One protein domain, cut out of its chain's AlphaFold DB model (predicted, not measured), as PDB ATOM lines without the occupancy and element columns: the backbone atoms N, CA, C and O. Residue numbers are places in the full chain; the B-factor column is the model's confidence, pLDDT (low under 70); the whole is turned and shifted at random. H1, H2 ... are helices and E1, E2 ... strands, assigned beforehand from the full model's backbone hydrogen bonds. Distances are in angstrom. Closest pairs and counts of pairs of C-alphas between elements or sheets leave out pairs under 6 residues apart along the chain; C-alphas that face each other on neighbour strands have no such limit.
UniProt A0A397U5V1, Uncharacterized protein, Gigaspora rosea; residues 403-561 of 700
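AT A GLANCE: This is residues 403 to 561 of the 700 residues of an uncharacterized protein of Gigaspora rosea (UniProt A0A397U5V1). Two strongly twisted sheets of four strands each, E1 to E4 and E5 to E8, stand face to face as a sandwich, and two helices side by side, H1 and H2, cover the second sheet's face away from the first. The strands run in the orders E1 - E2 - E3 - E4 and E5 - E6 - E7 - E8, both antiparallel. The printed part has 159 residues, with two named helices and eight named strands along the chain as H1, E1 to E8, H2; the class is mixed, helices and strands. It is compact, with a radius of gyration of the C-alphas of 15.8 A and spans of 46 by 43 by 26 A.

HOW THE PARTS SIT: H1, residues 404 to 419, is followed by a meander, each strand the antiparallel neighbour of the one before: E1, 433 to 436, E2, 440 to 450, E3, 455 to 464, and E4, 469 to 478. N 435 and O 442 of E1 and E2 are 2.8 A apart, N 443 and O 461 of E2 and E3 2.8 A, and N 472 and O 460 of E3 and E4 2.8 A, each within hydrogen-bond range. E4 bends by 53 degrees at residue 473. A second meander follows: E5, 484 to 490, E6, 496 to 501, E7, 506 to 514, and E8, 521 to 530. Within hydrogen-bond range are N 497 and O 489 of E5 and E6 at 2.8 A, N 498 and O 509 of E6 and E7 at 2.9 A, and N 508 and O 528 of E7 and E8 at 2.8 A. The facing parts of the sheets are 10.1 A centre to centre, with strands at 26 degrees. The closest C-alphas of E4 and E8, Gly 472 and Ile 522, are 5.3 A apart. H2, residues 539 to 553, and H1 lie on the same face of the second sheet, as two layers, helices on one face of a sheet. H1 lies over E5 and E6 at a height of 9.8 A, and H2 over E7 and E8 at 9.2 A. H1 and H2 touch at a shallow tilt of 25 degrees, opposite ways; their closest C-alphas, Leu 415 and Ile 543, are 5.9 A apart. In H1 and H2 every O i to N i+4 pair is within hydrogen-bond range.

IN THESE COORDINATES: H1 begins at C-alpha 404 (19.637, 71.769, 180.083) and is 22.0 A long. E2 is 30.6 A, E3 29.3 A and E8 27.4 A long. H2, 21.0 A long, ends at C-alpha 553 (15.216, 79.306, 180.451).

THE WHOLE: The two C-alphas farthest apart, Glu 452 and Gly 555, are 47.3 A apart. The printed part has no cut; the link H1 to E1 is long, with 13 residues. Residues 423 to 430, 475 to 482, 531 to 537 and 554 to 557 have pLDDT under 70.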
ATOM      1  N   ASN A 403      21.519  68.514 177.865       76.19
ATOM      2  CA  ASN A 403      21.632  68.544 179.327       76.19
ATOM      3  C   ASN A 403      21.357  69.980 179.813       76.19
ATOM      4  O   ASN A 403      22.272  70.745 180.107       76.19
ATOM      5  N   VAL A 404      20.080  70.384 179.841       80.25
ATOM      6  CA  VAL A 404      19.637  71.769 180.083       80.25
ATOM      7  C   VAL A 404      20.198  72.304 181.396       80.25
ATOM      8  O   VAL A 404      20.581  73.470 181.468       80.25
ATOM      9  N   LYS A 405      20.281  71.458 182.430       81.38
ATOM     10  CA  LYS A 405      20.864  71.814 183.728       81.38
ATOM     11  C   LYS A 405      22.352  72.125 183.596       81.38
ATOM     12  O   LYS A 405      22.805  73.151 184.097       81.38
ATOM     13  N   GLU A 406      23.098  71.275 182.898       86.25
ATOM     14  CA  GLU A 406      24.523  71.479 182.660       86.25
ATOM     15  C   GLU A 406      24.806  72.680 181.754       86.25
ATOM     16  O   GLU A 406      25.716  73.451 182.052       86.25
ATOM     17  N   ILE A 407      24.006  72.887 180.706       86.94
ATOM     18  CA  ILE A 407      24.090  74.063 179.832       86.94
ATOM     19  C   ILE A 407      23.805  75.324 180.636       86.94
ATOM     20  O   ILE A 407      24.611  76.243 180.612       86.94
ATOM     21  N   LYS A 408      22.718  75.367 181.416       85.25
ATOM     22  CA  LYS A 408      22.412  76.508 182.295       85.25
ATOM     23  C   LYS A 408      23.546  76.787 183.271       85.25
ATOM     24  O   LYS A 408      23.935  77.938 183.436       85.25
ATOM     25  N   GLN A 409      24.093  75.748 183.899       88.50
ATOM     26  CA  GLN A 409      25.208  75.899 184.828       88.50
ATOM     27  C   GLN A 409      26.464  76.418 184.120       88.50
ATOM     28  O   GLN A 409      27.157  77.278 184.664       88.50
ATOM     29  N   PHE A 410      26.744  75.933 182.909       89.81
ATOM     30  CA  PHE A 410      27.844  76.416 182.086       89.81
ATOM     31  C   PHE A 410      27.646  77.884 181.706       89.81
ATOM     32  O   PHE A 410      28.483  78.700 182.067       89.81
ATOM     33  N   ILE A 411      26.497  78.245 181.128       87.62
ATOM     34  CA  ILE A 411      26.150  79.623 180.759       87.62
ATOM     35  C   ILE A 411      26.203  80.567 181.961       87.62
ATOM     36  O   ILE A 411      26.720  81.676 181.848       87.62
ATOM     37  N   LYS A 412      25.728  80.132 183.133       87.38
ATOM     38  CA  LYS A 412      25.838  80.903 184.374       87.38
ATOM     39  C   LYS A 412      27.297  81.111 184.782       87.38
ATOM     40  O   LYS A 412      27.675  82.221 185.137       87.38
ATOM     41  N   THR A 413      28.122  80.072 184.680       90.38
ATOM     42  CA  THR A 413      29.558  80.159 184.982       90.38
ATOM     43  C   THR A 413      30.268  81.101 184.003       90.38
ATOM     44  O   THR A 413      31.041  81.951 184.439       90.38
ATOM     45  N   THR A 414      29.967  81.018 182.704       87.62
ATOM     46  CA  THR A 414      30.454  81.952 181.676       87.62
ATOM     47  C   THR A 414      30.031  83.384 181.987       87.62
ATOM     48  O   THR A 414      30.852  84.296 181.963       87.62
ATOM     49  N   LEU A 415      28.764  83.590 182.354       86.56
ATOM     50  CA  LEU A 415      28.221  84.893 182.733       86.56
ATOM     51  C   LEU A 415      28.946  85.485 183.952       86.56
ATOM     52  O   LEU A 415      29.266  86.673 183.954       86.56
ATOM     53  N   ASP A 416      29.228  84.673 184.969       89.06
ATOM     54  CA  ASP A 416      29.952  85.104 186.169       89.06
ATOM     55  C   ASP A 416      31.421  85.459 185.848       89.06
ATOM     56  O   ASP A 416      31.957  86.446 186.368       89.06
ATOM     57  N   LYS A 417      32.063  84.728 184.923       89.50
ATOM     58  CA  LYS A 417      33.392  85.074 184.386       89.50
ATOM     59  C   LYS A 417      33.369  86.393 183.600       89.50
ATOM     60  O   LYS A 417      34.223  87.245 183.836       89.50
ATOM     61  N   CYS A 418      32.361  86.607 182.744       85.00
ATOM     62  CA  CYS A 418      32.175  87.870 182.019       85.00
ATOM     63  C   CYS A 418      32.044  89.043 183.000       85.00
ATOM     64  O   CYS A 418      32.747  90.041 182.880       85.00
ATOM     65  N   LYS A 419      31.171  88.908 184.008       86.69
ATOM     66  CA  LYS A 419      30.907  89.951 185.017       86.69
ATOM     67  C   LYS A 419      32.122  90.287 185.879       86.69
ATOM     68  O   LYS A 419      32.228  91.406 186.371       86.69
ATOM     69  N   SER A 420      33.028  89.332 186.078       89.38
ATOM     70  CA  SER A 420      34.257  89.527 186.853       89.38
ATOM     71  C   SER A 420      35.434  90.052 186.022       89.38
ATOM     72  O   SER A 420      36.539  90.154 186.552       89.38
ATOM     73  N   ASN A 421      35.214  90.414 184.748       82.19
ATOM     74  CA  ASN A 421      36.254  90.841 183.804       82.19
ATOM     75  C   ASN A 421      37.414  89.836 183.676       82.19
ATOM     76  O   ASN A 421      38.539  90.218 183.341       82.19
ATOM     77  N   GLN A 422      37.168  88.549 183.941       80.56
ATOM     78  CA  GLN A 422      38.142  87.516 183.608       80.56
ATOM     79  C   GLN A 422      38.248  87.447 182.085       80.56
ATOM     80  O   GLN A 422      37.230  87.422 181.392       80.56
ATOM     81  N   ILE A 423      39.475  87.458 181.553       66.88
ATOM     82  CA  ILE A 423      39.707  87.384 180.107       66.88
ATOM     83  C   ILE A 423      39.149  86.047 179.611       66.88
ATOM     84  O   ILE A 423      39.736  84.994 179.841       66.88
ATOM     85  N   LEU A 424      37.998  86.111 178.947       65.75
ATOM     86  CA  LEU A 424      37.339  84.974 178.302       65.75
ATOM     87  C   LEU A 424      37.753  84.816 176.842       65.75
ATOM     88  O   LEU A 424      37.481  83.793 176.230       65.75
ATOM     89  N   ILE A 425      38.403  85.830 176.269       64.44
ATOM     90  CA  ILE A 425      38.740  85.832 174.851       64.44
ATOM     91  C   ILE A 425      39.816  84.778 174.614       64.44
ATOM     92  O   ILE A 425      40.986  84.961 174.963       64.44
ATOM     93  N   GLN A 426      39.424  83.671 173.989       64.56
ATOM     94  CA  GLN A 426      40.381  82.806 173.332       64.56
ATOM     95  C   GLN A 426      40.881  83.558 172.098       64.56
ATOM     96  O   GLN A 426      40.240  83.552 171.054       64.56
ATOM     97  N   ASN A 427      42.012  84.254 172.229       58.00
ATOM     98  CA  ASN A 427      42.709  84.791 171.066       58.00
ATOM     99  C   ASN A 427      43.140  83.599 170.210       58.00
ATOM    100  O   ASN A 427      43.987  82.810 170.636       58.00
ATOM    101  N   TYR A 428      42.540  83.449 169.033       61.81
ATOM    102  CA  TYR A 428      42.951  82.426 168.085       61.81
ATOM    103  C   TYR A 428      44.181  82.942 167.336       61.81
ATOM    104  O   TYR A 428      44.102  83.670 166.347       61.81
ATOM    105  N   THR A 429      45.354  82.583 167.863       62.41
ATOM    106  CA  THR A 429      46.543  82.355 167.037       62.41
ATOM    107  C   THR A 429      46.194  81.289 165.984       62.41
ATOM    108  O   THR A 429      45.187  80.600 166.124       62.41
ATOM    109  N   HIS A 430      46.969  81.153 164.902       67.62
ATOM    110  CA  HIS A 430      46.708  80.177 163.819       67.62
ATOM    111  C   HIS A 430      46.927  78.707 164.269       67.62
ATOM    112  O   HIS A 430      47.425  77.878 163.517       67.62
ATOM    113  N   GLU A 431      46.630  78.402 165.528       78.25
ATOM    114  CA  GLU A 431      46.800  77.118 166.184       78.25
ATOM    115  C   GLU A 431      45.419  76.489 166.375       78.25
ATOM    116  O   GLU A 431      44.468  77.146 166.811       78.25
ATOM    117  N   TYR A 432      45.307  75.204 166.047       86.44
ATOM    118  CA  TYR A 432      44.118  74.431 166.377       86.44
ATOM    119  C   TYR A 432      44.100  74.110 167.876       86.44
ATOM    120  O   TYR A 432      45.144  74.025 168.528       86.44
ATOM    121  N   LYS A 433      42.904  73.917 168.433       91.06
ATOM    122  CA  LYS A 433      42.720  73.447 169.813       91.06
ATOM    123  C   LYS A 433      41.939  72.151 169.825       91.06
ATOM    124  O   LYS A 433      40.910  72.055 169.160       91.06
ATOM    125  N   GLU A 434      42.414  71.200 170.620       93.44
ATOM    126  CA  GLU A 434      41.746  69.922 170.835       93.44
ATOM    127  C   GLU A 434      40.984  69.919 172.163       93.44
ATOM    128  O   GLU A 434      41.476  70.396 173.190       93.44
ATOM    129  N   TYR A 435      39.780  69.359 172.138       92.69
ATOM    130  CA  TYR A 435      38.925  69.164 173.297       92.69
ATOM    131  C   TYR A 435      38.524  67.694 173.365       92.69
ATOM    132  O   TYR A 435      37.711  67.221 172.570       92.69
ATOM    133  N   SER A 436      39.111  66.970 174.313       91.25
ATOM    134  CA  SER A 436      38.916  65.528 174.429       91.25
ATOM    135  C   SER A 436      37.559  65.142 175.008       91.25
ATOM    136  O   SER A 436      37.104  65.711 176.001       91.25
ATOM    137  N   CYS A 437      36.955  64.117 174.410       87.31
ATOM    138  CA  CYS A 437      35.840  63.341 174.942       87.31
ATOM    139  C   CYS A 437      36.289  61.882 175.160       87.31
ATOM    140  O   CYS A 437      37.391  61.494 174.787       87.31
ATOM    141  N   ALA A 438      35.431  61.052 175.758       82.12
ATOM    142  CA  ALA A 438      35.690  59.633 175.990       82.12
ATOM    143  C   ALA A 438      35.829  58.787 174.706       82.12
ATOM    144  O   ALA A 438      36.313  57.664 174.802       82.12
ATOM    145  N   SER A 439      35.365  59.276 173.549       82.12
ATOM    146  CA  SER A 439      35.301  58.488 172.300       82.12
ATOM    147  C   SER A 439      35.869  59.188 171.058       82.12
ATOM    148  O   SER A 439      35.944  58.570 170.001       82.12
ATOM    149  N   TYR A 440      36.182  60.483 171.146       91.06
ATOM    150  CA  TYR A 440      36.770  61.286 170.069       91.06
ATOM    151  C   TYR A 440      37.250  62.637 170.618       91.06
ATOM    152  O   TYR A 440      36.851  63.061 171.705       91.06
ATOM    153  N   ASN A 441      38.092  63.338 169.865       94.31
ATOM    154  CA  ASN A 441      38.547  64.691 170.181       94.31
ATOM    155  C   ASN A 441      37.883  65.698 169.240       94.31
ATOM    156  O   ASN A 441      37.950  65.543 168.024       94.31
ATOM    157  N   TRP A 442      37.285  66.761 169.776       94.81
ATOM    158  CA  TRP A 442      36.880  67.902 168.955       94.81
ATOM    159  C   TRP A 442      38.087  68.769 168.640       94.81
ATOM    160  O   TRP A 442      38.841  69.124 169.541       94.81
ATOM    161  N   ILE A 443      38.231  69.165 167.385       94.06
ATOM    162  CA  ILE A 443      39.280  70.062 166.920       94.06
ATOM    163  C   ILE A 443      38.609  71.338 166.430       94.06
ATOM    164  O   ILE A 443      37.736  71.303 165.566       94.06
ATOM    165  N   ILE A 444      39.019  72.477 166.977       91.12
ATOM    166  CA  ILE A 444      38.619  73.787 166.469       91.12
ATOM    167  C   ILE A 444      39.829  74.401 165.792       91.12
ATOM    168  O   ILE A 444      40.839  74.675 166.441       91.12
ATOM    169  N   GLU A 445      39.713  74.614 164.489       90.81
ATOM    170  CA  GLU A 445      40.770  75.165 163.653       90.81
ATOM    171  C   GLU A 445      40.340  76.541 163.140       90.81
ATOM    172  O   GLU A 445      39.233  76.711 162.635       90.81
ATOM    173  N   THR A 446      41.211  77.539 163.296       86.62
ATOM    174  CA  THR A 446      40.987  78.889 162.766       86.62
ATOM    175  C   THR A 446      41.938  79.119 161.605       86.62
ATOM    176  O   THR A 446      43.153  79.159 161.787       86.62
ATOM    177  N   THR A 447      41.383  79.281 160.411       86.50
ATOM    178  CA  THR A 447      42.130  79.538 159.178       86.50
ATOM    179  C   THR A 447      41.862  80.954 158.689       86.50
ATOM    180  O   THR A 447      40.790  81.517 158.913       86.50
ATOM    181  N   VAL A 448      42.846  81.570 158.035       83.19
ATOM    182  CA  VAL A 448      42.640  82.870 157.386       83.19
ATOM    183  C   VAL A 448      42.073  82.624 155.997       83.19
ATOM    184  O   VAL A 448      42.739  82.025 155.156       83.19
ATOM    185  N   HIS A 449      40.853  83.095 155.762       82.62
ATOM    186  CA  HIS A 449      40.177  82.984 154.474       82.62
ATOM    187  C   HIS A 449      40.644  84.080 153.507       82.62
ATOM    188  O   HIS A 449      40.988  83.797 152.361       82.62
ATOM    189  N   ASN A 450      40.710  85.333 153.977       81.75
ATOM    190  CA  ASN A 450      41.178  86.469 153.183       81.75
ATOM    191  C   ASN A 450      41.991  87.447 154.042       81.75
ATOM    192  O   ASN A 450      41.441  88.201 154.845       81.75
ATOM    193  N   LEU A 451      43.312  87.461 153.834       78.94
ATOM    194  CA  LEU A 451      44.244  88.341 154.547       78.94
ATOM    195  C   LEU A 451      43.965  89.832 154.313       78.94
ATOM    196  O   LEU A 451      44.147  90.628 155.229       78.94
ATOM    197  N   GLU A 452      43.518  90.225 153.117       82.56
ATOM    198  CA  GLU A 452      43.280  91.638 152.784       82.56
ATOM    199  C   GLU A 452      42.072  92.208 153.528       82.56
ATOM    200  O   GLU A 452      42.016  93.404 153.811       82.56
ATOM    201  N   LYS A 453      41.121  91.337 153.873       79.06
ATOM    202  CA  LYS A 453      39.895  91.687 154.592       79.06
ATOM    203  C   LYS A 453      39.904  91.281 156.064       79.06
ATOM    204  O   LYS A 453      38.917  91.515 156.744       79.06
ATOM    205  N   ASN A 454      40.994  90.682 156.556       78.06
ATOM    206  CA  ASN A 454      41.046  90.032 157.872       78.06
ATOM    207  C   ASN A 454      39.888  89.041 158.094       78.06
ATOM    208  O   ASN A 454      39.366  88.940 159.201       78.06
ATOM    209  N   GLU A 455      39.490  88.311 157.047       81.25
ATOM    210  CA  GLU A 455      38.440  87.301 157.163       81.25
ATOM    211  C   GLU A 455      39.020  86.016 157.754       81.25
ATOM    212  O   GLU A 455      39.861  85.358 157.131       81.25
ATOM    213  N   TYR A 456      38.548  85.641 158.940       81.38
ATOM    214  CA  TYR A 456      38.883  84.369 159.580       81.38
ATOM    215  C   TYR A 456      37.727  83.380 159.437       81.38
ATOM    216  O   TYR A 456      36.558  83.750 159.563       81.38
ATOM    217  N   TYR A 457      38.079  82.119 159.210       83.38
ATOM    218  CA  TYR A 457      37.172  80.989 159.095       83.38
ATOM    219  C   TYR A 457      37.468  79.992 160.209       83.38
ATOM    220  O   TYR A 457      38.581  79.472 160.309       83.38
ATOM    221  N   VAL A 458      36.473  79.729 161.051       86.19
ATOM    222  CA  VAL A 458      36.583  78.693 162.082       86.19
ATOM    223  C   VAL A 458      35.916  77.428 161.578       86.19
ATOM    224  O   VAL A 458      34.720  77.442 161.294       86.19
ATOM    225  N   SER A 459      36.662  76.334 161.499       89.31
ATOM    226  CA  SER A 459      36.143  74.995 161.220       89.31
ATOM    227  C   SER A 459      36.120  74.146 162.481       89.31
ATOM    228  O   SER A 459      37.042  74.188 163.299       89.31
ATOM    229  N   LEU A 460      35.062  73.351 162.611       92.31
ATOM    230  CA  LEU A 460      34.959  72.288 163.601       92.31
ATOM    231  C   LEU A 460      35.335  70.969 162.930       92.31
ATOM    232  O   LEU A 460      34.818  70.685 161.856       92.31
ATOM    233  N   LYS A 461      36.184  70.160 163.550       94.94
ATOM    234  CA  LYS A 461      36.453  68.776 163.142       94.94
ATOM    235  C   LYS A 461      36.332  67.857 164.349       94.94
ATOM    236  O   LYS A 461      36.370  68.319 165.491       94.94
ATOM    237  N   ALA A 462      36.203  66.564 164.108       94.44
ATOM    238  CA  ALA A 462      36.257  65.546 165.147       94.44
ATOM    239  C   ALA A 462      37.271  64.477 164.742       94.44
ATOM    240  O   ALA A 462      37.218  63.990 163.621       94.44
ATOM    241  N   ARG A 463      38.193  64.114 165.633       95.56
ATOM    242  CA  ARG A 463      39.155  63.029 165.415       95.56
ATOM    243  C   ARG A 463      38.754  61.822 166.248       95.56
ATOM    244  O   ARG A 463      38.696  61.924 167.475       95.56
ATOM    245  N   LEU A 464      38.457  60.710 165.584       91.44
ATOM    246  CA  LEU A 464      38.142  59.432 166.221       91.44
ATOM    247  C   LEU A 464      39.405  58.785 166.808       91.44
ATOM    248  O   LEU A 464      40.523  59.119 166.420       91.44
ATOM    249  N   ASP A 465      39.232  57.790 167.681       87.31
ATOM    250  CA  ASP A 465      40.343  56.981 168.219       87.31
ATOM    251  C   ASP A 465      41.125  56.214 167.129       87.31
ATOM    252  O   ASP A 465      42.227  55.728 167.368       87.31
ATOM    253  N   THR A 466      40.553  56.090 165.927       85.88
ATOM    254  CA  THR A 466      41.182  55.501 164.735       85.88
ATOM    255  C   THR A 466      42.116  56.465 163.993       85.88
ATOM    256  O   THR A 466      42.601  56.111 162.921       85.88
ATOM    257  N   ASP A 467      42.339  57.671 164.528       90.12
ATOM    258  CA  ASP A 467      42.992  58.813 163.870       90.12
ATOM    259  C   ASP A 467      42.257  59.327 162.614       90.12
ATOM    260  O   ASP A 467      42.767  60.185 161.893       90.12
ATOM    261  N   GLU A 468      41.038  58.846 162.352       92.62
ATOM    262  CA  GLU A 468      40.179  59.364 161.289       92.62
ATOM    263  C   GLU A 468      39.625  60.737 161.688       92.62
ATOM    264  O   GLU A 468      39.006  60.889 162.745       92.62
ATOM    265  N   GLU A 469      39.861  61.745 160.844       94.56
ATOM    266  CA  GLU A 469      39.303  63.084 161.013       94.56
ATOM    267  C   GLU A 469      38.020  63.235 160.201       94.56
ATOM    268  O   GLU A 469      37.986  63.031 158.990       94.56
ATOM    269  N   ILE A 470      36.967  63.640 160.894       92.62
ATOM    270  CA  ILE A 470      35.684  64.018 160.334       92.62
ATOM    271  C   ILE A 470      35.680  65.535 160.225       92.62
ATOM    272  O   ILE A 470      35.612  66.250 161.234       92.62
ATOM    273  N   ASP A 471      35.748  66.025 158.993       90.88
ATOM    274  CA  ASP A 471      35.626  67.445 158.708       90.88
ATOM    275  C   ASP A 471      34.184  67.913 158.928       90.88
ATOM    276  O   ASP A 471      33.223  67.388 158.361       90.88
ATOM    277  N   GLY A 472      34.020  68.934 159.763       82.25
ATOM    278  CA  GLY A 472      32.754  69.631 159.924       82.25
ATOM    279  C   GLY A 472      32.644  70.803 158.959       82.25
ATOM    280  O   GLY A 472      33.624  71.304 158.403       82.25
ATOM    281  N   LYS A 473      31.414  71.283 158.774       74.50
ATOM    282  CA  LYS A 473      31.178  72.521 158.029       74.50
ATOM    283  C   LYS A 473      31.714  73.727 158.820       74.50
ATOM    284  O   LYS A 473      31.772  73.709 160.050       74.50
ATOM    285  N   GLY A 474      32.096  74.788 158.114       72.69
ATOM    286  CA  GLY A 474      32.599  76.026 158.717       72.69
ATOM    287  C   GLY A 474      31.610  76.708 159.638       72.69
ATOM    288  O   GLY A 474      30.489  76.983 159.240       72.69
ATOM    289  N   ILE A 475      32.031  77.042 160.849       68.69
ATOM    290  CA  ILE A 475      31.154  77.562 161.894       68.69
ATOM    291  C   ILE A 475      30.817  79.048 161.656       68.69
ATOM    292  O   ILE A 475      29.652  79.433 161.762       68.69
ATOM    293  N   PHE A 476      31.815  79.886 161.328       67.00
ATOM    294  CA  PHE A 476      31.660  81.346 161.194       67.00
ATOM    295  C   PHE A 476      32.655  81.993 160.220       67.00
ATOM    296  O   PHE A 476      33.770  81.498 160.046       67.00
ATOM    297  N   PHE A 477      32.258  83.158 159.691       62.19
ATOM    298  CA  PHE A 477      33.138  84.161 159.086       62.19
ATOM    299  C   PHE A 477      33.231  85.368 160.020       62.19
ATOM    300  O   PHE A 477      32.206  85.904 160.451       62.19
ATOM    301  N   PHE A 478      34.447  85.811 160.315       64.12
ATOM    302  CA  PHE A 478      34.678  87.062 161.029       64.12
ATOM    303  C   PHE A 478      35.246  88.083 160.046       64.12
ATOM    304  O   PHE A 478      36.380  87.916 159.626       64.12
ATOM    305  N   GLU A 479      34.475  89.109 159.666       55.28
ATOM    306  CA  GLU A 479      34.952  90.196 158.782       55.28
ATOM    307  C   GLU A 479      35.889  91.195 159.484       55.28
ATOM    308  O   GLU A 479      36.400  92.112 158.858       55.28
ATOM    309  N   ASP A 480      36.115  91.044 160.787       60.53
ATOM    310  CA  ASP A 480      36.955  91.937 161.575       60.53
ATOM    311  C   ASP A 480      37.539  91.175 162.769       60.53
ATOM    312  O   ASP A 480      37.058  90.103 163.148       60.53
ATOM    313  N   LYS A 481      38.526  91.785 163.437       61.41
ATOM    314  CA  LYS A 481      39.079  91.301 164.711       61.41
ATOM    315  C   LYS A 481      38.027  91.113 165.807       61.41
ATOM    316  O   LYS A 481      38.403  90.643 166.858       61.41
ATOM    317  N   ASP A 482      36.766  91.484 165.632       65.38
ATOM    318  CA  ASP A 482      35.782  91.592 166.718       65.38
ATOM    319  C   ASP A 482      34.967  90.314 166.976       65.38
ATOM    320  O   ASP A 482      34.093  90.293 167.845       65.38
ATOM    321  N   GLY A 483      35.228  89.246 166.221       71.50
ATOM    322  CA  GLY A 483      34.542  87.976 166.381       71.50
ATOM    323  C   GLY A 483      35.370  86.916 167.104       71.50
ATOM    324  O   GLY A 483      36.509  86.647 166.730       71.50
ATOM    325  N   TYR A 484      34.792  86.306 168.140       79.12
ATOM    326  CA  TYR A 484      35.484  85.348 168.999       79.12
ATOM    327  C   TYR A 484      34.547  84.260 169.521       79.12
ATOM    328  O   TYR A 484      33.376  84.503 169.829       79.12
ATOM    329  N   ILE A 485      35.105  83.067 169.719       86.31
ATOM    330  CA  ILE A 485      34.516  82.068 170.611       86.31
ATOM    331  C   ILE A 485      34.963  82.406 172.037       86.31
ATOM    332  O   ILE A 485      36.154  82.493 172.337       86.31
ATOM    333  N   LEU A 486      33.985  82.633 172.905       85.88
ATOM    334  CA  LEU A 486      34.168  83.080 174.283       85.88
ATOM    335  C   LEU A 486      34.420  81.904 175.218       85.88
ATOM    336  O   LEU A 486      35.295  81.942 176.075       85.88
ATOM    337  N   GLU A 487      33.638  80.840 175.069       90.81
ATOM    338  CA  GLU A 487      33.809  79.648 175.881       90.81
ATOM    339  C   GLU A 487      33.337  78.417 175.121       90.81
ATOM    340  O   GLU A 487      32.424  78.478 174.295       90.81
ATOM    341  N   ILE A 488      33.999  77.300 175.402       92.56
ATOM    342  CA  ILE A 488      33.766  76.011 174.762       92.56
ATOM    343  C   ILE A 488      33.596  74.988 175.865       92.56
ATOM    344  O   ILE A 488      34.356  74.986 176.838       92.56
ATOM    345  N   LYS A 489      32.618  74.106 175.698       93.44
ATOM    346  CA  LYS A 489      32.427  72.970 176.585       93.44
ATOM    347  C   LYS A 489      32.074  71.726 175.792       93.44
ATOM    348  O   LYS A 489      31.133  71.751 175.011       93.44
ATOM    349  N   VAL A 490      32.800  70.644 176.056       92.81
ATOM    350  CA  VAL A 490      32.425  69.295 175.627       92.81
ATOM    351  C   VAL A 490      31.626  68.650 176.756       92.81
ATOM    352  O   VAL A 490      32.045  68.678 177.916       92.81
ATOM    353  N   PHE A 491      30.443  68.145 176.434       88.94
ATOM    354  CA  PHE A 491      29.555  67.473 177.374       88.94
ATOM    355  C   PHE A 491      29.917  65.999 177.541       88.94
ATOM    356  O   PHE A 491      30.628  65.415 176.727       88.94
ATOM    357  N   GLY A 492      29.388  65.370 178.596       81.62
ATOM    358  CA  GLY A 492      29.625  63.946 178.861       81.62
ATOM    359  C   GLY A 492      29.095  63.003 177.773       81.62
ATOM    360  O   GLY A 492      29.584  61.886 177.660       81.62
ATOM    361  N   ASN A 493      28.132  63.451 176.958       81.62
ATOM    362  CA  ASN A 493      27.628  62.714 175.793       81.62
ATOM    363  C   ASN A 493      28.466  62.941 174.517       81.62
ATOM    364  O   ASN A 493      28.148  62.378 173.476       81.62
ATOM    365  N   GLY A 494      29.518  63.760 174.592       89.00
ATOM    366  CA  GLY A 494      30.386  64.103 173.473       89.00
ATOM    367  C   GLY A 494      29.948  65.297 172.643       89.00
ATOM    368  O   GLY A 494      30.747  65.758 171.842       89.00
ATOM    369  N   ASP A 495      28.770  65.876 172.864       91.94
ATOM    370  CA  ASP A 495      28.381  67.100 172.160       91.94
ATOM    371  C   ASP A 495      29.268  68.284 172.574       91.94
ATOM    372  O   ASP A 495      29.715  68.382 173.720       91.94
ATOM    373  N   ILE A 496      29.485  69.224 171.656       93.12
ATOM    374  CA  ILE A 496      30.242  70.449 171.917       93.12
ATOM    375  C   ILE A 496      29.330  71.673 171.874       93.12
ATOM    376  O   ILE A 496      28.587  71.898 170.918       93.12
ATOM    377  N   LEU A 497      29.406  72.488 172.925       93.56
ATOM    378  CA  LEU A 497      28.746  73.781 173.024       93.56
ATOM    379  C   LEU A 497      29.756  74.908 172.852       93.56
ATOM    380  O   LEU A 497      30.787  74.950 173.526       93.56
ATOM    381  N   LEU A 498      29.399  75.854 171.988       92.00
ATOM    382  CA  LEU A 498      30.162  77.061 171.703       92.00
ATOM    383  C   LEU A 498      29.353  78.282 172.143       92.00
ATOM    384  O   LEU A 498      28.210  78.456 171.718       92.00
ATOM    385  N   VAL A 499      29.953  79.142 172.961       90.62
ATOM    386  CA  VAL A 499      29.457  80.501 173.217       90.62
ATOM    387  C   VAL A 499      30.276  81.435 172.350       90.62
ATOM    388  O   VAL A 499      31.496  81.493 172.490       90.62
ATOM    389  N   PHE A 500      29.627  82.159 171.448       87.06
ATOM    390  CA  PHE A 500      30.309  82.980 170.455       87.06
ATOM    391  C   PHE A 500      29.758  84.402 170.438       87.06
ATOM    392  O   PHE A 500      28.613  84.661 170.822       87.06
ATOM    393  N   SER A 501      30.585  85.328 169.967       83.31
ATOM    394  CA  SER A 501      30.184  86.692 169.659       83.31
ATOM    395  C   SER A 501      30.829  87.127 168.355       83.31
ATOM    396  O   SER A 501      32.017  86.920 168.148       83.31
ATOM    397  N   THR A 502      30.043  87.744 167.490       79.12
ATOM    398  CA  THR A 502      30.450  88.434 166.270       79.12
ATOM    399  C   THR A 502      29.996  89.890 166.371       79.12
ATOM    400  O   THR A 502      29.324  90.280 167.329       79.12
ATOM    401  N   LYS A 503      30.340  90.700 165.368       76.06
ATOM    402  CA  LYS A 503      29.885  92.091 165.254       76.06
ATOM    403  C   LYS A 503      28.359  92.231 165.256       76.06
ATOM    404  O   LYS A 503      27.836  93.203 165.791       76.06
ATOM    405  N   ASP A 504      27.653  91.258 164.680       75.12
ATOM    406  CA  ASP A 504      26.203  91.330 164.468       75.12
ATOM    407  C   ASP A 504      25.404  90.288 165.261       75.12
ATOM    408  O   ASP A 504      24.176  90.382 165.330       75.12
ATOM    409  N   LEU A 505      26.069  89.275 165.827       78.56
ATOM    410  CA  LEU A 505      25.421  88.141 166.476       78.56
ATOM    411  C   LEU A 505      26.223  87.677 167.686       78.56
ATOM    412  O   LEU A 505      27.386  87.313 167.561       78.56
ATOM    413  N   SER A 506      25.575  87.554 168.834       83.81
ATOM    414  CA  SER A 506      26.121  86.790 169.955       83.81
ATOM    415  C   SER A 506      25.168  85.644 170.266       83.81
ATOM    416  O   SER A 506      23.947  85.818 170.210       83.81
ATOM    417  N   GLY A 507      25.703  84.462 170.564       88.75
ATOM    418  CA  GLY A 507      24.870  83.276 170.688       88.75
ATOM    419  C   GLY A 507      25.532  82.056 171.303       88.75
ATOM    420  O   GLY A 507      26.669  82.073 171.772       88.75
ATOM    421  N   ILE A 508      24.755  80.982 171.277       90.38
ATOM    422  CA  ILE A 508      25.107  79.635 171.689       90.38
ATOM    423  C   ILE A 508      24.850  78.708 170.506       90.38
ATOM    424  O   ILE A 508      23.811  78.786 169.845       90.38
ATOM    425  N   GLN A 509      25.792  77.810 170.266       91.12
ATOM    426  CA  GLN A 509      25.683  76.734 169.295       91.12
ATOM    427  C   GLN A 509      25.969  75.402 169.962       91.12
ATOM    428  O   GLN A 509      26.824  75.337 170.842       91.12
ATOM    429  N   ILE A 510      25.271  74.352 169.537       92.38
ATOM    430  CA  ILE A 510      25.550  72.984 169.975       92.38
ATOM    431  C   ILE A 510      25.697  72.106 168.739       92.38
ATOM    432  O   ILE A 510      24.848  72.130 167.840       92.38
ATOM    433  N   TRP A 511      26.783  71.345 168.722       92.38
ATOM    434  CA  TRP A 511      27.160  70.435 167.653       92.38
ATOM    435  C   TRP A 511      27.313  69.023 168.212       92.38
ATOM    436  O   TRP A 511      27.701  68.847 169.367       92.38
ATOM    437  N   SER A 512      27.002  68.033 167.383       91.62
ATOM    438  CA  SER A 512      27.034  66.612 167.737       91.62
ATOM    439  C   SER A 512      27.708  65.802 166.636       91.62
ATOM    440  O   SER A 512      27.751  66.242 165.486       91.62
ATOM    441  N   LEU A 513      28.227  64.625 166.975       90.88
ATOM    442  CA  LEU A 513      28.840  63.702 166.023       90.88
ATOM    443  C   LEU A 513      27.896  62.530 165.738       90.88
ATOM    444  O   LEU A 513      27.542  61.776 166.640       90.88
ATOM    445  N   ASP A 514      27.493  62.373 164.479       87.94
ATOM    446  CA  ASP A 514      26.578  61.321 164.035       87.94
ATOM    447  C   ASP A 514      27.328  60.094 163.521       87.94
ATOM    448  O   ASP A 514      27.465  59.897 162.310       87.94
ATOM    449  N   LEU A 515      27.793  59.268 164.457       85.19
ATOM    450  CA  LEU A 515      28.528  58.032 164.161       85.19
ATOM    451  C   LEU A 515      27.661  56.935 163.522       85.19
ATOM    452  O   LEU A 515      28.186  55.969 162.981       85.19
ATOM    453  N   ASP A 516      26.335  57.073 163.588       80.00
ATOM    454  CA  ASP A 516      25.400  56.109 163.000       80.00
ATOM    455  C   ASP A 516      25.139  56.375 161.506       80.00
ATOM    456  O   ASP A 516      24.516  55.557 160.825       80.00
ATOM    457  N   SER A 517      25.582  57.522 160.978       80.25
ATOM    458  CA  SER A 517      25.495  57.794 159.541       80.25
ATOM    459  C   SER A 517      26.619  57.103 158.781       80.25
ATOM    460  O   SER A 517      27.752  57.081 159.244       80.25
ATOM    461  N   GLU A 518      26.326  56.614 157.572       84.19
ATOM    462  CA  GLU A 518      27.330  55.978 156.699       84.19
ATOM    463  C   GLU A 518      28.555  56.870 156.436       84.19
ATOM    464  O   GLU A 518      29.639  56.362 156.168       84.19
ATOM    465  N   GLU A 519      28.385  58.190 156.527       85.25
ATOM    466  CA  GLU A 519      29.423  59.182 156.249       85.25
ATOM    467  C   GLU A 519      30.067  59.782 157.504       85.25
ATOM    468  O   GLU A 519      30.905  60.659 157.346       85.25
ATOM    469  N   ASN A 520      29.689  59.353 158.721       86.12
ATOM    470  CA  ASN A 520      30.153  59.938 159.987       86.12
ATOM    471  C   ASN A 520      30.196  61.474 159.945       86.12
ATOM    472  O   ASN A 520      31.242  62.066 159.709       86.12
ATOM    473  N   LYS A 521      29.077  62.164 160.178       91.25
ATOM    474  CA  LYS A 521      29.024  63.628 160.001       91.25
ATOM    475  C   LYS A 521      28.892  64.409 161.300       91.25
ATOM    476  O   LYS A 521      28.162  64.024 162.213       91.25
ATOM    477  N   ILE A 522      29.516  65.582 161.341       91.00
ATOM    478  CA  ILE A 522      29.235  66.593 162.364       91.00
ATOM    479  C   ILE A 522      27.880  67.238 162.055       91.00
ATOM    480  O   ILE A 522      27.679  67.831 160.994       91.00
ATOM    481  N   LYS A 523      26.937  67.126 162.991       89.75
ATOM    482  CA  LYS A 523      25.602  67.718 162.913       89.75
ATOM    483  C   LYS A 523      25.533  69.003 163.716       89.75
ATOM    484  O   LYS A 523      25.895  69.041 164.893       89.75
ATOM    485  N   PHE A 524      24.959  70.026 163.102       89.12
ATOM    486  CA  PHE A 524      24.554  71.220 163.819       89.12
ATOM    487  C   PHE A 524      23.163  71.019 164.422       89.12
ATOM    488  O   PHE A 524      22.177  70.948 163.689       89.12
ATOM    489  N   ILE A 525      23.074  70.884 165.748       88.69
ATOM    490  CA  ILE A 525      21.823  70.459 166.395       88.69
ATOM    491  C   ILE A 525      21.072  71.606 167.072       88.69
ATOM    492  O   ILE A 525      19.858  71.516 167.222       88.69
ATOM    493  N   TYR A 526      21.754  72.687 167.471       90.75
ATOM    494  CA  TYR A 526      21.130  73.827 168.152       90.75
ATOM    495  C   TYR A 526      21.780  75.156 167.800       90.75
ATOM    496  O   TYR A 526      23.003  75.286 167.853       90.75
ATOM    497  N   SER A 527      20.959  76.190 167.625       90.00
ATOM    498  CA  SER A 527      21.424  77.573 167.613       90.00
ATOM    499  C   SER A 527      20.484  78.467 168.392       90.00
ATOM    500  O   SER A 527      19.274  78.407 168.195       90.00
ATOM    501  N   TRP A 528      21.027  79.355 169.212       89.44
ATOM    502  CA  TRP A 528      20.267  80.453 169.787       89.44
ATOM    503  C   TRP A 528      21.128  81.702 169.845       89.44
ATOM    504  O   TRP A 528      22.267  81.646 170.295       89.44
ATOM    505  N   TYR A 529      20.604  82.828 169.388       86.56
ATOM    506  CA  TYR A 529      21.352  84.076 169.339       86.56
ATOM    507  C   TYR A 529      20.414  85.272 169.375       86.56
ATOM    508  O   TYR A 529      19.218  85.176 169.069       86.56
ATOM    509  N   ASP A 530      20.987  86.415 169.728       80.94
ATOM    510  CA  ASP A 530      20.286  87.686 169.757       80.94
ATOM    511  C   ASP A 530      20.895  88.675 168.760       80.94
ATOM    512  O   ASP A 530      22.113  88.759 168.612       80.94
ATOM    513  N   ARG A 531      20.028  89.422 168.067       69.38
ATOM    514  CA  ARG A 531      20.413  90.461 167.099       69.38
ATOM    515  C   ARG A 531      20.465  91.802 167.812       69.38
ATOM    516  O   ARG A 531      19.744  92.739 167.464       69.38
ATOM    517  N   PHE A 532      21.287  91.894 168.842       68.06
ATOM    518  CA  PHE A 532      21.688  93.205 169.317       68.06
ATOM    519  C   PHE A 532      22.894  93.620 168.494       68.06
ATOM    520  O   PHE A 532      23.876  92.898 168.499       68.06
ATOM    521  N   LYS A 533      22.795  94.750 167.779       65.12
ATOM    522  CA  LYS A 533      23.950  95.429 167.183       65.12
ATOM    523  C   LYS A 533      24.673  96.160 168.306       65.12
ATOM    524  O   LYS A 533      24.178  97.211 168.727       65.12
ATOM    525  N   PRO A 534      25.781  95.638 168.843       58.28
ATOM    526  CA  PRO A 534      26.556  96.389 169.803       58.28
ATOM    527  C   PRO A 534      27.238  97.509 169.015       58.28
ATOM    528  O   PRO A 534      27.912  97.239 168.024       58.28
ATOM    529  N   GLU A 535      27.092  98.770 169.427       61.72
ATOM    530  CA  GLU A 535      27.893  99.850 168.823       61.72
ATOM    531  C   GLU A 535      29.401  99.630 169.069       61.72
ATOM    532  O   GLU A 535      30.229 100.142 168.316       61.72
ATOM    533  N   LYS A 536      29.748  98.809 170.077       62.12
ATOM    534  CA  LYS A 536      31.056  98.184 170.330       62.12
ATOM    535  C   LYS A 536      30.851  96.822 171.000       62.12
ATOM    536  O   LYS A 536      29.937  96.690 171.818       62.12
ATOM    537  N   VAL A 537      31.692  95.829 170.690       59.94
ATOM    538  CA  VAL A 537      31.712  94.523 171.381       59.94
ATOM    539  C   VAL A 537      32.219  94.730 172.810       59.94
ATOM    540  O   VAL A 537      33.392  94.556 173.123       59.94
ATOM    541  N   GLU A 538      31.325  95.185 173.679       70.12
ATOM    542  CA  GLU A 538      31.563  95.315 175.109       70.12
ATOM    543  C   GLU A 538      31.009  94.073 175.808       70.12
ATOM    544  O   GLU A 538      29.933  93.577 175.458       70.12
ATOM    545  N   THR A 539      31.734  93.584 176.818       75.44
ATOM    546  CA  THR A 539      31.357  92.491 177.732       75.44
ATOM    547  C   THR A 539      29.879  92.537 178.149       75.44
ATOM    548  O   THR A 539      29.249  91.498 178.335       75.44
ATOM    549  N   GLU A 540      29.296  93.735 178.216       78.31
ATOM    550  CA  GLU A 540      27.886  93.994 178.501       78.31
ATOM    551  C   GLU A 540      26.905  93.322 177.522       78.31
ATOM    552  O   GLU A 540      25.872  92.804 177.944       78.31
ATOM    553  N   SER A 541      27.221  93.252 176.225       74.56
ATOM    554  CA  SER A 541      26.353  92.598 175.229       74.56
ATOM    555  C   SER A 541      26.287  91.087 175.445       74.56
ATOM    556  O   SER A 541      25.215  90.486 175.371       74.56
ATOM    557  N   ILE A 542      27.421  90.483 175.804       77.75
ATOM    558  CA  ILE A 542      27.518  89.062 176.155       77.75
ATOM    559  C   ILE A 542      26.792  88.807 177.478       77.75
ATOM    560  O   ILE A 542      25.999  87.874 177.577       77.75
ATOM    561  N   ILE A 543      27.014  89.655 178.489       83.56
ATOM    562  CA  ILE A 543      26.310  89.575 179.776       83.56
ATOM    563  C   ILE A 543      24.802  89.615 179.548       83.56
ATOM    564  O   ILE A 543      24.080  88.772 180.084       83.56
ATOM    565  N   ARG A 544      24.323  90.548 178.726       82.75
ATOM    566  CA  ARG A 544      22.908  90.683 178.389       82.75
ATOM    567  C   ARG A 544      22.372  89.453 177.667       82.75
ATOM    568  O   ARG A 544      21.317  88.963 178.058       82.75
ATOM    569  N   LEU A 545      23.090  88.938 176.670       82.75
ATOM    570  CA  LEU A 545      22.718  87.725 175.940       82.75
ATOM    571  C   LEU A 545      22.563  86.532 176.888       82.75
ATOM    572  O   LEU A 545      21.520  85.882 176.910       82.75
ATOM    573  N   LEU A 546      23.603  86.238 177.671       83.44
ATOM    574  CA  LEU A 546      23.616  85.087 178.570       83.44
ATOM    575  C   LEU A 546      22.588  85.251 179.694       83.44
ATOM    576  O   LEU A 546      21.965  84.270 180.097       83.44
ATOM    577  N   THR A 547      22.349  86.484 180.151       84.19
ATOM    578  CA  THR A 547      21.259  86.795 181.085       84.19
ATOM    579  C   THR A 547      19.904  86.534 180.433       84.19
ATOM    580  O   THR A 547      19.092  85.828 181.012       84.19
ATOM    581  N   PHE A 548      19.674  86.991 179.199       84.50
ATOM    582  CA  PHE A 548      18.420  86.759 178.481       84.50
ATOM    583  C   PHE A 548      18.173  85.269 178.208       84.50
ATOM    584  O   PHE A 548      17.056  84.787 178.395       84.50
ATOM    585  N   PHE A 549      19.212  84.516 177.839       84.44
ATOM    586  CA  PHE A 549      19.145  83.060 177.708       84.44
ATOM    587  C   PHE A 549      18.785  82.392 179.040       84.44
ATOM    588  O   PHE A 549      17.908  81.526 179.104       84.44
ATOM    589  N   ASN A 550      19.447  82.806 180.122       80.06
ATOM    590  CA  ASN A 550      19.219  82.275 181.460       80.06
ATOM    591  C   ASN A 550      17.815  82.625 181.988       80.06
ATOM    592  O   ASN A 550      17.159  81.774 182.577       80.06
ATOM    593  N   ASP A 551      17.314  83.828 181.712       82.25
ATOM    594  CA  ASP A 551      15.984  84.286 182.114       82.25
ATOM    595  C   ASP A 551      14.886  83.580 181.316       82.25
ATOM    596  O   ASP A 551      13.914  83.094 181.890       82.25
ATOM    597  N   LYS A 552      15.052  83.447 179.992       78.38
ATOM    598  CA  LYS A 552      14.114  82.703 179.134       78.38
ATOM    599  C   LYS A 552      14.057  81.223 179.469       78.38
ATOM    600  O   LYS A 552      13.022  80.593 179.281       78.38
ATOM    601  N   SER A 553      15.155  80.681 179.980       70.81
ATOM    602  CA  SER A 553      15.216  79.306 180.451       70.81
ATOM    603  C   SER A 553      14.851  79.169 181.940       70.81
ATOM    604  O   SER A 553      14.636  78.050 182.417       70.81
ATOM    605  N   GLY A 554      14.717  80.273 182.681       53.97
ATOM    606  CA  GLY A 554      14.387  80.325 184.104       53.97
ATOM    607  C   GLY A 554      12.982  79.796 184.384       53.97
ATOM    608  O   GLY A 554      11.989  80.480 184.171       53.97
ATOM    609  N   GLY A 555      12.898  78.548 184.848       59.38
ATOM    610  CA  GLY A 555      11.642  77.843 185.136       59.38
ATOM    611  C   GLY A 555      11.214  76.834 184.066       59.38
ATOM    612  O   GLY A 555      10.393  75.967 184.349       59.38
ATOM    613  N   MET A 556      11.802  76.875 182.867       58.34
ATOM    614  CA  MET A 556      11.522  75.889 181.820       58.34
ATOM    615  C   MET A 556      12.453  74.675 181.937       58.34
ATOM    616  O   MET A 556      13.660  74.816 182.158       58.34
ATOM    617  N   LYS A 557      11.891  73.469 181.756       68.31
ATOM    618  CA  LYS A 557      12.661  72.215 181.636       68.31
ATOM    619  C   LYS A 557      13.473  72.142 180.330       68.31
ATOM    620  O   LYS A 557      14.391  71.336 180.251       68.31
ATOM    621  N   ASN A 558      13.177  73.009 179.356       77.88
ATOM    622  CA  ASN A 558      13.748  73.008 178.007       77.88
ATOM    623  C   ASN A 558      14.636  74.243 177.763       77.88
ATOM    624  O   ASN A 558      14.549  75.234 178.496       77.88
ATOM    625  N   LEU A 559      15.479  74.184 176.726       84.81
ATOM    626  CA  LEU A 559      16.144  75.374 176.191       84.81
ATOM    627  C   LEU A 559      15.109  76.313 175.534       84.81
ATOM    628  O   LEU A 559      13.990  75.889 175.237       84.81
ATOM    629  N   PRO A 560      15.444  77.596 175.318       86.62
ATOM    630  CA  PRO A 560      14.647  78.449 174.443       86.62
ATOM    631  C   PRO A 560      14.484  77.813 173.047       86.62
ATOM    632  O   PRO A 560      15.338  77.025 172.639       86.62
ATOM    633  N   PRO A 561      13.434  78.161 172.282       87.25
ATOM    634  CA  PRO A 561      13.338  77.735 170.891       87.25
ATOM    635  C   PRO A 561      14.599  78.123 170.108       87.25
ATOM    636  O   PRO A 561      15.064  79.261 170.263       87.25
TER     637      PRO A 561